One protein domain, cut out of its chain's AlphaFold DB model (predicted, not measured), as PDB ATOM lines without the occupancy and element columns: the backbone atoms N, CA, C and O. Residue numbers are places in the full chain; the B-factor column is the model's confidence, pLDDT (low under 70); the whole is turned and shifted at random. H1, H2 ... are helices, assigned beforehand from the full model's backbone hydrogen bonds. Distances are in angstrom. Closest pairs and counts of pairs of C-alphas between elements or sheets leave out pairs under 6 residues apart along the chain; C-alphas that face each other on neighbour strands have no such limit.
ATOM      1  N   LEU A   3     -42.730  18.878 -17.421       86.81
ATOM      2  CA  LEU A   3     -43.483  20.020 -17.955       86.81
ATOM      3  C   LEU A   3     -44.456  19.548 -19.038       86.81
ATOM      4  O   LEU A   3     -44.022  19.054 -20.080       86.81
ATOM      5  N   CYS A   4     -45.757  19.715 -18.806       90.19
ATOM      6  CA  CYS A   4     -46.762  19.501 -19.842       90.19
ATOM      7  C   CYS A   4     -46.625  20.577 -20.922       90.19
ATOM      8  O   CYS A   4     -46.506  21.751 -20.587       90.19
ATOM      9  N   LYS A   5     -46.634  20.175 -22.197       89.50
ATOM     10  CA  LYS A   5     -46.683  21.086 -23.356       89.50
ATOM     11  C   LYS A   5     -47.856  20.754 -24.276       89.50
ATOM     12  O   LYS A   5     -47.766  20.854 -25.497       89.50
ATOM     13  N   ILE A   6     -48.955  20.261 -23.715       89.12
ATOM     14  CA  ILE A   6     -50.205  20.126 -24.468       89.12
ATOM     15  C   ILE A   6     -50.720  21.537 -24.758       89.12
ATOM     16  O   ILE A   6     -50.640  22.400 -23.889       89.12
ATOM     17  N   LYS A   7     -51.256  21.788 -25.960       83.38
ATOM     18  CA  LYS A   7     -51.774  23.117 -26.332       83.38
ATOM     19  C   LYS A   7     -52.695  23.684 -25.243       83.38
ATOM     20  O   LYS A   7     -53.753  23.122 -24.968       83.38
ATOM     21  N   GLY A   8     -52.292  24.805 -24.641       82.31
ATOM     22  CA  GLY A   8     -53.033  25.461 -23.557       82.31
ATOM     23  C   GLY A   8     -52.731  24.947 -22.141       82.31
ATOM     24  O   GLY A   8     -53.424  25.334 -21.204       82.31
ATOM     25  N   CYS A   9     -51.711  24.104 -21.953       86.12
ATOM     26  CA  CYS A   9     -51.284  23.598 -20.651       86.12
ATOM     27  C   CYS A   9     -49.756  23.638 -20.514       86.12
ATOM     28  O   CYS A   9     -49.061  22.959 -21.257       86.12
ATOM     29  N   ASN A  10     -49.268  24.390 -19.521       85.06
ATOM     30  CA  ASN A  10     -47.849  24.505 -19.148       85.06
ATOM     31  C   ASN A  10     -47.611  24.105 -17.681       85.06
ATOM     32  O   ASN A  10     -46.780  24.686 -16.985       85.06
ATOM     33  N   GLN A  11     -48.404  23.159 -17.170       85.56
ATOM     34  CA  GLN A  11     -48.309  22.735 -15.773       85.56
ATOM     35  C   GLN A  11     -47.084  21.843 -15.543       85.56
ATOM     36  O   GLN A  11     -46.755  20.985 -16.367       85.56
ATOM     37  N   GLN A  12     -46.438  22.040 -14.397       85.44
ATOM     38  CA  GLN A  12     -45.430  21.132 -13.867       85.44
ATOM     39  C   GLN A  12     -46.122  19.995 -13.117       85.44
ATOM     40  O   GLN A  12     -46.972  20.228 -12.263       85.44
ATOM     41  N   ILE A  13     -45.775  18.767 -13.479       86.56
ATOM     42  CA  ILE A  13     -46.368  17.541 -12.959       86.56
ATOM     43  C   ILE A  13     -45.277  16.784 -12.210       86.56
ATOM     44  O   ILE A  13     -44.210  16.502 -12.766       86.56
ATOM     45  N   GLU A  14     -45.535  16.466 -10.947       77.00
ATOM     46  CA  GLU A  14     -44.623  15.681 -10.112       77.00
ATOM     47  C   GLU A  14     -45.112  14.238  -9.945       77.00
ATOM     48  O   GLU A  14     -44.303  13.323 -10.087       77.00
ATOM     49  N   GLU A  15     -46.426  14.029  -9.802       75.56
ATOM     50  CA  GLU A  15     -47.081  12.717  -9.671       75.56
ATOM     51  C   GLU A  15     -48.322  12.608 -10.596       75.56
ATOM     52  O   GLU A  15     -48.790  13.606 -11.145       75.56
ATOM     53  N   ASP A  16     -48.808  11.385 -10.851       82.62
ATOM     54  CA  ASP A  16     -50.031  11.074 -11.626       82.62
ATOM     55  C   ASP A  16     -50.124  11.603 -13.072       82.62
ATOM     56  O   ASP A  16     -51.168  12.043 -13.565       82.62
ATOM     57  N   LEU A  17     -49.032  11.458 -13.824       83.94
ATOM     58  CA  LEU A  17     -48.939  11.866 -15.232       83.94
ATOM     59  C   LEU A  17     -50.094  11.353 -16.118       83.94
ATOM     60  O   LEU A  17     -50.604  12.092 -16.958       83.94
ATOM     61  N   LEU A  18     -50.512  10.094 -15.946       85.00
ATOM     62  CA  LEU A  18     -51.597   9.508 -16.743       85.00
ATOM     63  C   LEU A  18     -52.962  10.122 -16.414       85.00
ATOM     64  O   LEU A  18     -53.753  10.326 -17.331       85.00
ATOM     65  N   GLU A  19     -53.225  10.457 -15.150       87.75
ATOM     66  CA  GLU A  19     -54.475  11.112 -14.757       87.75
ATOM     67  C   GLU A  19     -54.526  12.548 -15.294       87.75
ATOM     68  O   GLU A  19     -55.534  12.973 -15.867       87.75
ATOM     69  N   HIS A  20     -53.411  13.283 -15.199       89.06
ATOM     70  CA  HIS A  20     -53.292  14.612 -15.797       89.06
ATOM     71  C   HIS A  20     -53.549  14.577 -17.314       89.06
ATOM     72  O   HIS A  20     -54.338  15.371 -17.828       89.06
ATOM     73  N   ILE A  21     -52.914  13.648 -18.039       88.56
ATOM     74  CA  ILE A  21     -53.112  13.484 -19.489       88.56
ATOM     75  C   ILE A  21     -54.557  13.072 -19.800       88.56
ATOM     76  O   ILE A  21     -55.150  13.591 -20.748       88.56
ATOM     77  N   GLY A  22     -55.143  12.189 -18.988       88.44
ATOM     78  CA  GLY A  22     -56.531  11.749 -19.118       88.44
ATOM     79  C   GLY A  22     -57.507  12.923 -19.148       88.44
ATOM     80  O   GLY A  22     -58.329  13.001 -20.056       88.44
ATOM     81  N   LYS A  23     -57.333  13.915 -18.264       88.38
ATOM     82  CA  LYS A  23     -58.163  15.136 -18.236       88.38
ATOM     83  C   LYS A  23     -58.094  15.938 -19.540       88.38
ATOM     84  O   LYS A  23     -59.091  16.541 -19.936       88.38
ATOM     85  N   HIS A  24     -56.953  15.944 -20.235       88.62
ATOM     86  CA  HIS A  24     -56.840  16.588 -21.552       88.62
ATOM     87  C   HIS A  24     -57.587  15.816 -22.633       88.62
ATOM     88  O   HIS A  24     -58.251  16.430 -23.465       88.62
ATOM     89  N   ILE A  25     -57.510  14.486 -22.614       88.31
ATOM     90  CA  ILE A  25     -58.169  13.624 -23.604       88.31
ATOM     91  C   ILE A  25     -59.687  13.591 -23.376       88.31
ATOM     92  O   ILE A  25     -60.452  13.675 -24.329       88.31
ATOM     93  N   GLU A  26     -60.148  13.559 -22.125       86.56
ATOM     94  CA  GLU A  26     -61.574  13.578 -21.775       86.56
ATOM     95  C   GLU A  26     -62.261  14.895 -22.131       86.56
ATOM     96  O   GLU A  26     -63.403  14.886 -22.591       86.56
ATOM     97  N   LYS A  27     -61.573  16.033 -21.966       84.00
ATOM     98  CA  LYS A  27     -62.070  17.332 -22.451       84.00
ATOM     99  C   LYS A  27     -62.167  17.380 -23.976       84.00
ATOM    100  O   LYS A  27     -62.948  18.151 -24.519       84.00
ATOM    101  N   ASN A  28     -61.403  16.531 -24.657       80.69
ATOM    102  CA  ASN A  28     -61.275  16.471 -26.101       80.69
ATOM    103  C   ASN A  28     -61.726  15.099 -26.639       80.69
ATOM    104  O   ASN A  28     -60.980  14.448 -27.367       80.69
ATOM    105  N   LYS A  29     -62.949  14.655 -26.298       70.44
ATOM    106  CA  LYS A  29     -63.458  13.289 -26.585       70.44
ATOM    107  C   LYS A  29     -63.336  12.812 -28.042       70.44
ATOM    108  O   LYS A  29     -63.374  11.611 -28.275       70.44
ATOM    109  N   ASN A  30     -63.170  13.726 -28.999       72.31
ATOM    110  CA  ASN A  30     -63.056  13.425 -30.430       72.31
ATOM    111  C   ASN A  30     -61.629  13.564 -30.980       72.31
ATOM    112  O   ASN A  30     -61.427  13.594 -32.195       72.31
ATOM    113  N   VAL A  31     -60.628  13.724 -30.117       78.25
ATOM    114  CA  VAL A  31     -59.252  13.895 -30.566       78.25
ATOM    115  C   VAL A  31     -58.586  12.538 -30.740       78.25
ATOM    116  O   VAL A  31     -58.219  11.864 -29.785       78.25
ATOM    117  N   GLU A  32     -58.382  12.183 -32.004       83.81
ATOM    118  CA  GLU A  32     -57.637  10.993 -32.425       83.81
ATOM    119  C   GLU A  32     -56.141  11.282 -32.648       83.81
ATOM    120  O   GLU A  32     -55.383  10.380 -32.983       83.81
ATOM    121  N   LYS A  33     -55.692  12.537 -32.517       89.12
ATOM    122  CA  LYS A  33     -54.315  12.973 -32.825       89.12
ATOM    123  C   LYS A  33     -53.583  13.479 -31.586       89.12
ATOM    124  O   LYS A  33     -54.200  13.859 -30.598       89.12
ATOM    125  N   CYS A  34     -52.256  13.543 -31.657       90.94
ATOM    126  CA  CYS A  34     -51.466  14.111 -30.572       90.94
ATOM    127  C   CYS A  34     -51.746  15.615 -30.383       90.94
ATOM    128  O   CYS A  34     -51.752  16.382 -31.344       90.94
ATOM    129  N   LEU A  35     -51.964  16.030 -29.129       88.94
ATOM    130  CA  LEU A  35     -52.205  17.427 -28.731       88.94
ATOM    131  C   LEU A  35     -50.938  18.158 -28.270       88.94
ATOM    132  O   LEU A  35     -51.003  19.317 -27.851       88.94
ATOM    133  N   TRP A  36     -49.799  17.473 -28.306       90.31
ATOM    134  CA  TRP A  36     -48.531  18.006 -27.844       90.31
ATOM    135  C   TRP A  36     -47.990  19.073 -28.795       90.31
ATOM    136  O   TRP A  36     -47.983  18.906 -30.018       90.31
ATOM    137  N   GLU A  37     -47.518  20.176 -28.230       89.44
ATOM    138  CA  GLU A  37     -46.953  21.281 -28.986       89.44
ATOM    139  C   GLU A  37     -45.659  20.856 -29.693       89.44
ATOM    140  O   GLU A  37     -44.714  20.361 -29.079       89.44
ATOM    141  N   GLY A  38     -45.632  21.017 -31.018       85.69
ATOM    142  CA  GLY A  38     -44.498  20.618 -31.855       85.69
ATOM    143  C   GLY A  38     -44.426  19.123 -32.186       85.69
ATOM    144  O   GLY A  38     -43.457  18.697 -32.811       85.69
ATOM    145  N   CYS A  39     -45.428  18.317 -31.815       88.25
ATOM    146  CA  CYS A  39     -45.459  16.911 -32.209       88.25
ATOM    147  C   CYS A  39     -45.776  16.758 -33.705       88.25
ATOM    148  O   CYS A  39     -46.780  17.274 -34.196       88.25
ATOM    149  N   LYS A  40     -44.914  16.027 -34.424       88.44
ATOM    150  CA  LYS A  40     -45.054  15.725 -35.860       88.44
ATOM    151  C   LYS A  40     -45.794  14.414 -36.135       88.44
ATOM    152  O   LYS A  40     -45.921  14.022 -37.290       88.44
ATOM    153  N   CYS A  41     -46.275  13.743 -35.088       89.94
ATOM    154  CA  CYS A  41     -47.003  12.485 -35.192       89.94
ATOM    155  C   CYS A  41     -48.205  12.630 -36.132       89.94
ATOM    156  O   CYS A  41     -49.119  13.424 -35.889       89.94
ATOM    157  N   THR A  42     -48.205  11.844 -37.205       87.88
ATOM    158  CA  THR A  42     -49.289  11.819 -38.194       87.88
ATOM    159  C   THR A  42     -50.304  10.713 -37.916       87.88
ATOM    160  O   THR A  42     -51.363  10.681 -38.548       87.88
ATOM    161  N   GLN A  43     -50.014   9.827 -36.954       86.62
ATOM    162  CA  GLN A  43     -50.892   8.716 -36.607       86.62
ATOM    163  C   GLN A  43     -52.182   9.176 -35.939       86.62
ATOM    164  O   GLN A  43     -52.209  10.104 -35.126       86.62
ATOM    165  N   LYS A  44     -53.252   8.456 -36.279       90.50
ATOM    166  CA  LYS A  44     -54.531   8.523 -35.582       90.50
ATOM    167  C   LYS A  44     -54.615   7.361 -34.602       90.50
ATOM    168  O   LYS A  44     -54.460   6.204 -34.988       90.50
ATOM    169  N   PHE A  45     -54.861   7.669 -33.341       89.50
ATOM    170  CA  PHE A  45     -55.023   6.688 -32.281       89.50
ATOM    171  C   PHE A  45     -56.484   6.250 -32.217       89.50
ATOM    172  O   PHE A  45     -57.383   7.080 -32.131       89.50
ATOM    173  N   SER A  46     -56.719   4.937 -32.237       87.94
ATOM    174  CA  SER A  46     -58.063   4.345 -32.179       87.94
ATOM    175  C   SER A  46     -58.673   4.330 -30.775       87.94
ATOM    176  O   SER A  46     -59.838   3.978 -30.616       87.94
ATOM    177  N   SER A  47     -57.897   4.672 -29.743       89.00
ATOM    178  CA  SER A  47     -58.367   4.730 -28.362       89.00
ATOM    179  C   SER A  47     -57.706   5.861 -27.580       89.00
ATOM    180  O   SER A  47     -56.542   6.210 -27.803       89.00
ATOM    181  N   SER A  48     -58.444   6.394 -26.603       88.50
ATOM    182  CA  SER A  48     -57.945   7.383 -25.638       88.50
ATOM    183  C   SER A  48     -56.751   6.853 -24.846       88.50
ATOM    184  O   SER A  48     -55.790   7.581 -24.613       88.50
ATOM    185  N   TYR A  49     -56.768   5.564 -24.495       87.94
ATOM    186  CA  TYR A  49     -55.656   4.899 -23.821       87.94
ATOM    187  C   TYR A  49     -54.371   4.924 -24.662       87.94
ATOM    188  O   TYR A  49     -53.307   5.273 -24.151       87.94
ATOM    189  N   ALA A  50     -54.458   4.606 -25.958       88.06
ATOM    190  CA  ALA A  50     -53.297   4.631 -26.846       88.06
ATOM    191  C   ALA A  50     -52.735   6.052 -27.010       88.06
ATOM    192  O   ALA A  50     -51.519   6.243 -26.952       88.06
ATOM    193  N   LEU A  51     -53.610   7.056 -27.133       90.81
ATOM    194  CA  LEU A  51     -53.209   8.462 -27.168       90.81
ATOM    195  C   LEU A  51     -52.527   8.896 -25.858       90.81
ATOM    196  O   LEU A  51     -51.492   9.561 -25.899       90.81
ATOM    197  N   ALA A  52     -53.050   8.485 -24.699       89.50
ATOM    198  CA  ALA A  52     -52.456   8.799 -23.398       89.50
ATOM    199  C   ALA A  52     -51.041   8.219 -23.255       89.50
ATOM    200  O   ALA A  52     -50.126   8.913 -22.808       89.50
ATOM    201  N   GLN A  53     -50.841   6.967 -23.679       87.75
ATOM    202  CA  GLN A  53     -49.524   6.321 -23.674       87.75
ATOM    203  C   GLN A  53     -48.543   6.997 -24.640       87.75
ATOM    204  O   GLN A  53     -47.375   7.184 -24.301       87.75
ATOM    205  N   HIS A  54     -49.006   7.420 -25.818       89.81
ATOM    206  CA  HIS A  54     -48.174   8.194 -26.738       89.81
ATOM    207  C   HIS A  54     -47.740   9.527 -26.118       89.81
ATOM    208  O   HIS A  54     -46.555   9.855 -26.131       89.81
ATOM    209  N   ILE A  55     -48.674  10.270 -25.516       89.81
ATOM    210  CA  ILE A  55     -48.364  11.549 -24.868       89.81
ATOM    211  C   ILE A  55     -47.382  11.349 -23.708       89.81
ATOM    212  O   ILE A  55     -46.471  12.154 -23.534       89.81
ATOM    213  N   LYS A  56     -47.505  10.247 -22.958       88.12
ATOM    214  CA  LYS A  56     -46.557   9.874 -21.901       88.12
ATOM    215  C   LYS A  56     -45.115   9.783 -22.414       88.12
ATOM    216  O   LYS A  56     -44.196  10.152 -21.685       88.12
ATOM    217  N   CYS A  57     -44.912   9.350 -23.660       87.31
ATOM    218  CA  CYS A  57     -43.578   9.273 -24.249       87.31
ATOM    219  C   CYS A  57     -42.931  10.658 -24.351       87.31
ATOM    220  O   CYS A  57     -41.745  10.765 -24.091       87.31
ATOM    221  N   HIS A  58     -43.670  11.751 -24.582       87.81
ATOM    222  CA  HIS A  58     -43.071  13.096 -24.626       87.81
ATOM    223  C   HIS A  58     -42.335  13.510 -23.339       87.81
ATOM    224  O   HIS A  58     -41.482  14.396 -23.381       87.81
ATOM    225  N   PHE A  59     -42.643  12.869 -22.212       83.81
ATOM    226  CA  PHE A  59     -42.003  13.119 -20.924       83.81
ATOM    227  C   PHE A  59     -40.798  12.216 -20.652       83.81
ATOM    228  O   PHE A  59     -39.965  12.537 -19.807       83.81
ATOM    229  N   GLN A  60     -40.712  11.079 -21.338       73.19
ATOM    230  CA  GLN A  60     -39.612  10.133 -21.214       73.19
ATOM    231  C   GLN A  60     -38.554  10.526 -22.250       73.19
ATOM    232  O   GLN A  60     -38.877  10.839 -23.386       73.19
ATOM    233  N   THR A  61     -37.285  10.618 -21.866       71.31
ATOM    234  CA  THR A  61     -36.184  10.835 -22.816       71.31
ATOM    235  C   THR A  61     -35.078   9.837 -22.495       71.31
ATOM    236  O   THR A  61     -34.799   9.632 -21.312       71.31
ATOM    237  N   PRO A  62     -34.463   9.192 -23.504       65.81
ATOM    238  CA  PRO A  62     -34.641   9.378 -24.951       65.81
ATOM    239  C   PRO A  62     -35.755   8.498 -25.558       65.81
ATOM    240  O   PRO A  62     -35.829   7.303 -25.291       65.81
ATOM    241  N   ASN A  63     -36.604   9.089 -26.406       78.75
ATOM    242  CA  ASN A  63     -37.611   8.358 -27.186       78.75
ATOM    243  C   ASN A  63     -37.058   7.963 -28.550       78.75
ATOM    244  O   ASN A  63     -36.248   8.690 -29.124       78.75
ATOM    245  N   LEU A  64     -37.583   6.878 -29.106       88.00
ATOM    246  CA  LEU A  64     -37.344   6.472 -30.484       88.00
ATOM    247  C   LEU A  64     -38.524   6.904 -31.353       88.00
ATOM    248  O   LEU A  64     -39.680   6.648 -31.012       88.00
ATOM    249  N   GLU A  65     -38.234   7.578 -32.459       90.19
ATOM    250  CA  GLU A  65     -39.231   8.129 -33.372       90.19
ATOM    251  C   GLU A  65     -39.325   7.274 -34.636       90.19
ATOM    252  O   GLU A  65     -38.314   6.984 -35.271       90.19
ATOM    253  N   CYS A  66     -40.542   6.894 -35.022       92.75
ATOM    254  CA  CYS A  66     -40.764   6.208 -36.290       92.75
ATOM    255  C   CYS A  66     -40.543   7.150 -37.478       92.75
ATOM    256  O   CYS A  66     -41.206   8.184 -37.581       92.75
ATOM    257  N   ALA A  67     -39.706   6.740 -38.434       90.38
ATOM    258  CA  ALA A  67     -39.400   7.537 -39.622       90.38
ATOM    259  C   ALA A  67     -40.607   7.747 -40.561       90.38
ATOM    260  O   ALA A  67     -40.659   8.735 -41.288       90.38
ATOM    261  N   PHE A  68     -41.590   6.841 -40.541       89.00
ATOM    262  CA  PHE A  68     -42.750   6.896 -41.439       89.00
ATOM    263  C   PHE A  68     -43.887   7.779 -40.919       89.00
ATOM    264  O   PHE A  68     -44.663   8.323 -41.704       89.00
ATOM    265  N   CYS A  69     -44.049   7.880 -39.598       91.31
ATOM    266  CA  CYS A  69     -45.232   8.523 -39.020       91.31
ATOM    267  C   CYS A  69     -44.996   9.306 -37.727       91.31
ATOM    268  O   CYS A  69     -45.954   9.815 -37.138       91.31
ATOM    269  N   HIS A  70     -43.739   9.419 -37.296       91.50
ATOM    270  CA  HIS A  70     -43.299  10.252 -36.179       91.50
ATOM    271  C   HIS A  70     -43.932   9.896 -34.821       91.50
ATOM    272  O   HIS A  70     -43.984  10.721 -33.905       91.50
ATOM    273  N   VAL A  71     -44.435   8.665 -34.665       89.88
ATOM    274  CA  VAL A  71     -44.846   8.147 -33.353       89.88
ATOM    275  C   VAL A  71     -43.610   7.892 -32.508       89.88
ATOM    276  O   VAL A  71     -42.628   7.321 -32.979       89.88
ATOM    277  N   LEU A  72     -43.706   8.291 -31.243       90.06
ATOM    278  CA  LEU A  72     -42.678   8.080 -30.239       90.06
ATOM    279  C   LEU A  72     -42.900   6.768 -29.488       90.06
ATOM    280  O   LEU A  72     -44.024   6.461 -29.083       90.06
ATOM    281  N   PHE A  73     -41.806   6.049 -29.259       88.56
ATOM    282  CA  PHE A  73     -41.746   4.804 -28.508       88.56
ATOM    283  C   PHE A  73     -40.658   4.875 -27.439       88.56
ATOM    284  O   PHE A  73     -39.576   5.410 -27.669       88.56
ATOM    285  N   ALA A  74     -40.924   4.268 -26.284       86.69
ATOM    286  CA  ALA A  74     -39.948   4.156 -25.198       86.69
ATOM    287  C   ALA A  74     -38.957   2.986 -25.378       86.69
ATOM    288  O   ALA A  74     -37.985   2.889 -24.636       86.69
ATOM    289  N   LYS A  75     -39.219   2.056 -26.311       88.25
ATOM    290  CA  LYS A  75     -38.428   0.830 -26.516       88.25
ATOM    291  C   LYS A  75     -38.198   0.546 -27.996       88.25
ATOM    292  O   LYS A  75     -39.115   0.705 -28.803       88.25
TER     293      LYS A  75
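AT A GLANCE: This is residues 3 to 75 of the 150 residues of the protein "C2H2-type domain-containing protein" of Enterocytozoon hepatopenaei (UniProt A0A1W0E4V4). There is little regular structure here: two short helices, H1 and H2, pack on each other at a steep tilt, and long loops make up most of the rest. Residues 3 to 16 fold back on themselves at the H1 end of the longest axis, and residues 64 to 73 make a folded-back loop at the other end, with H2 between. The printed part has 73 residues, is all helix by class with 21 residues in H1 and H2, in that order, and has no named strand. It is compact, with a radius of gyration of the C-alphas of 11.5 A, and spans 29 by 27 by 19 A.

IN THESE COORDINATES: H1, residues 17 to 27, is 16.0 A long and begins at C-alpha 17 (-48.939, 11.866, -15.232). H2, residues 48 to 57, is 14.6 A long and ends at C-alpha 57 (-43.578, 9.273, -24.249).

HOW THE PARTS SIT: H1 and H2 touch; their closest C-alphas, of Ile 21 and Ala 52, are 6.1 A apart. They run opposite ways at a steep tilt of 46 degrees. Every O i to N i+4 pair is within hydrogen-bond range in H2, and 6 of 7 in H1. Residues 64 to 65 pair antiparallel with residues 72 to 73.

THE WHOLE: The farthest C-alphas, of Glu 14 and Phe 68, are 32.6 A apart. The printed part has no cut. The link from H1 to H2 is long, 20 residues. Mean pLDDT of the printed part is 86.1; residue 62 is under 70.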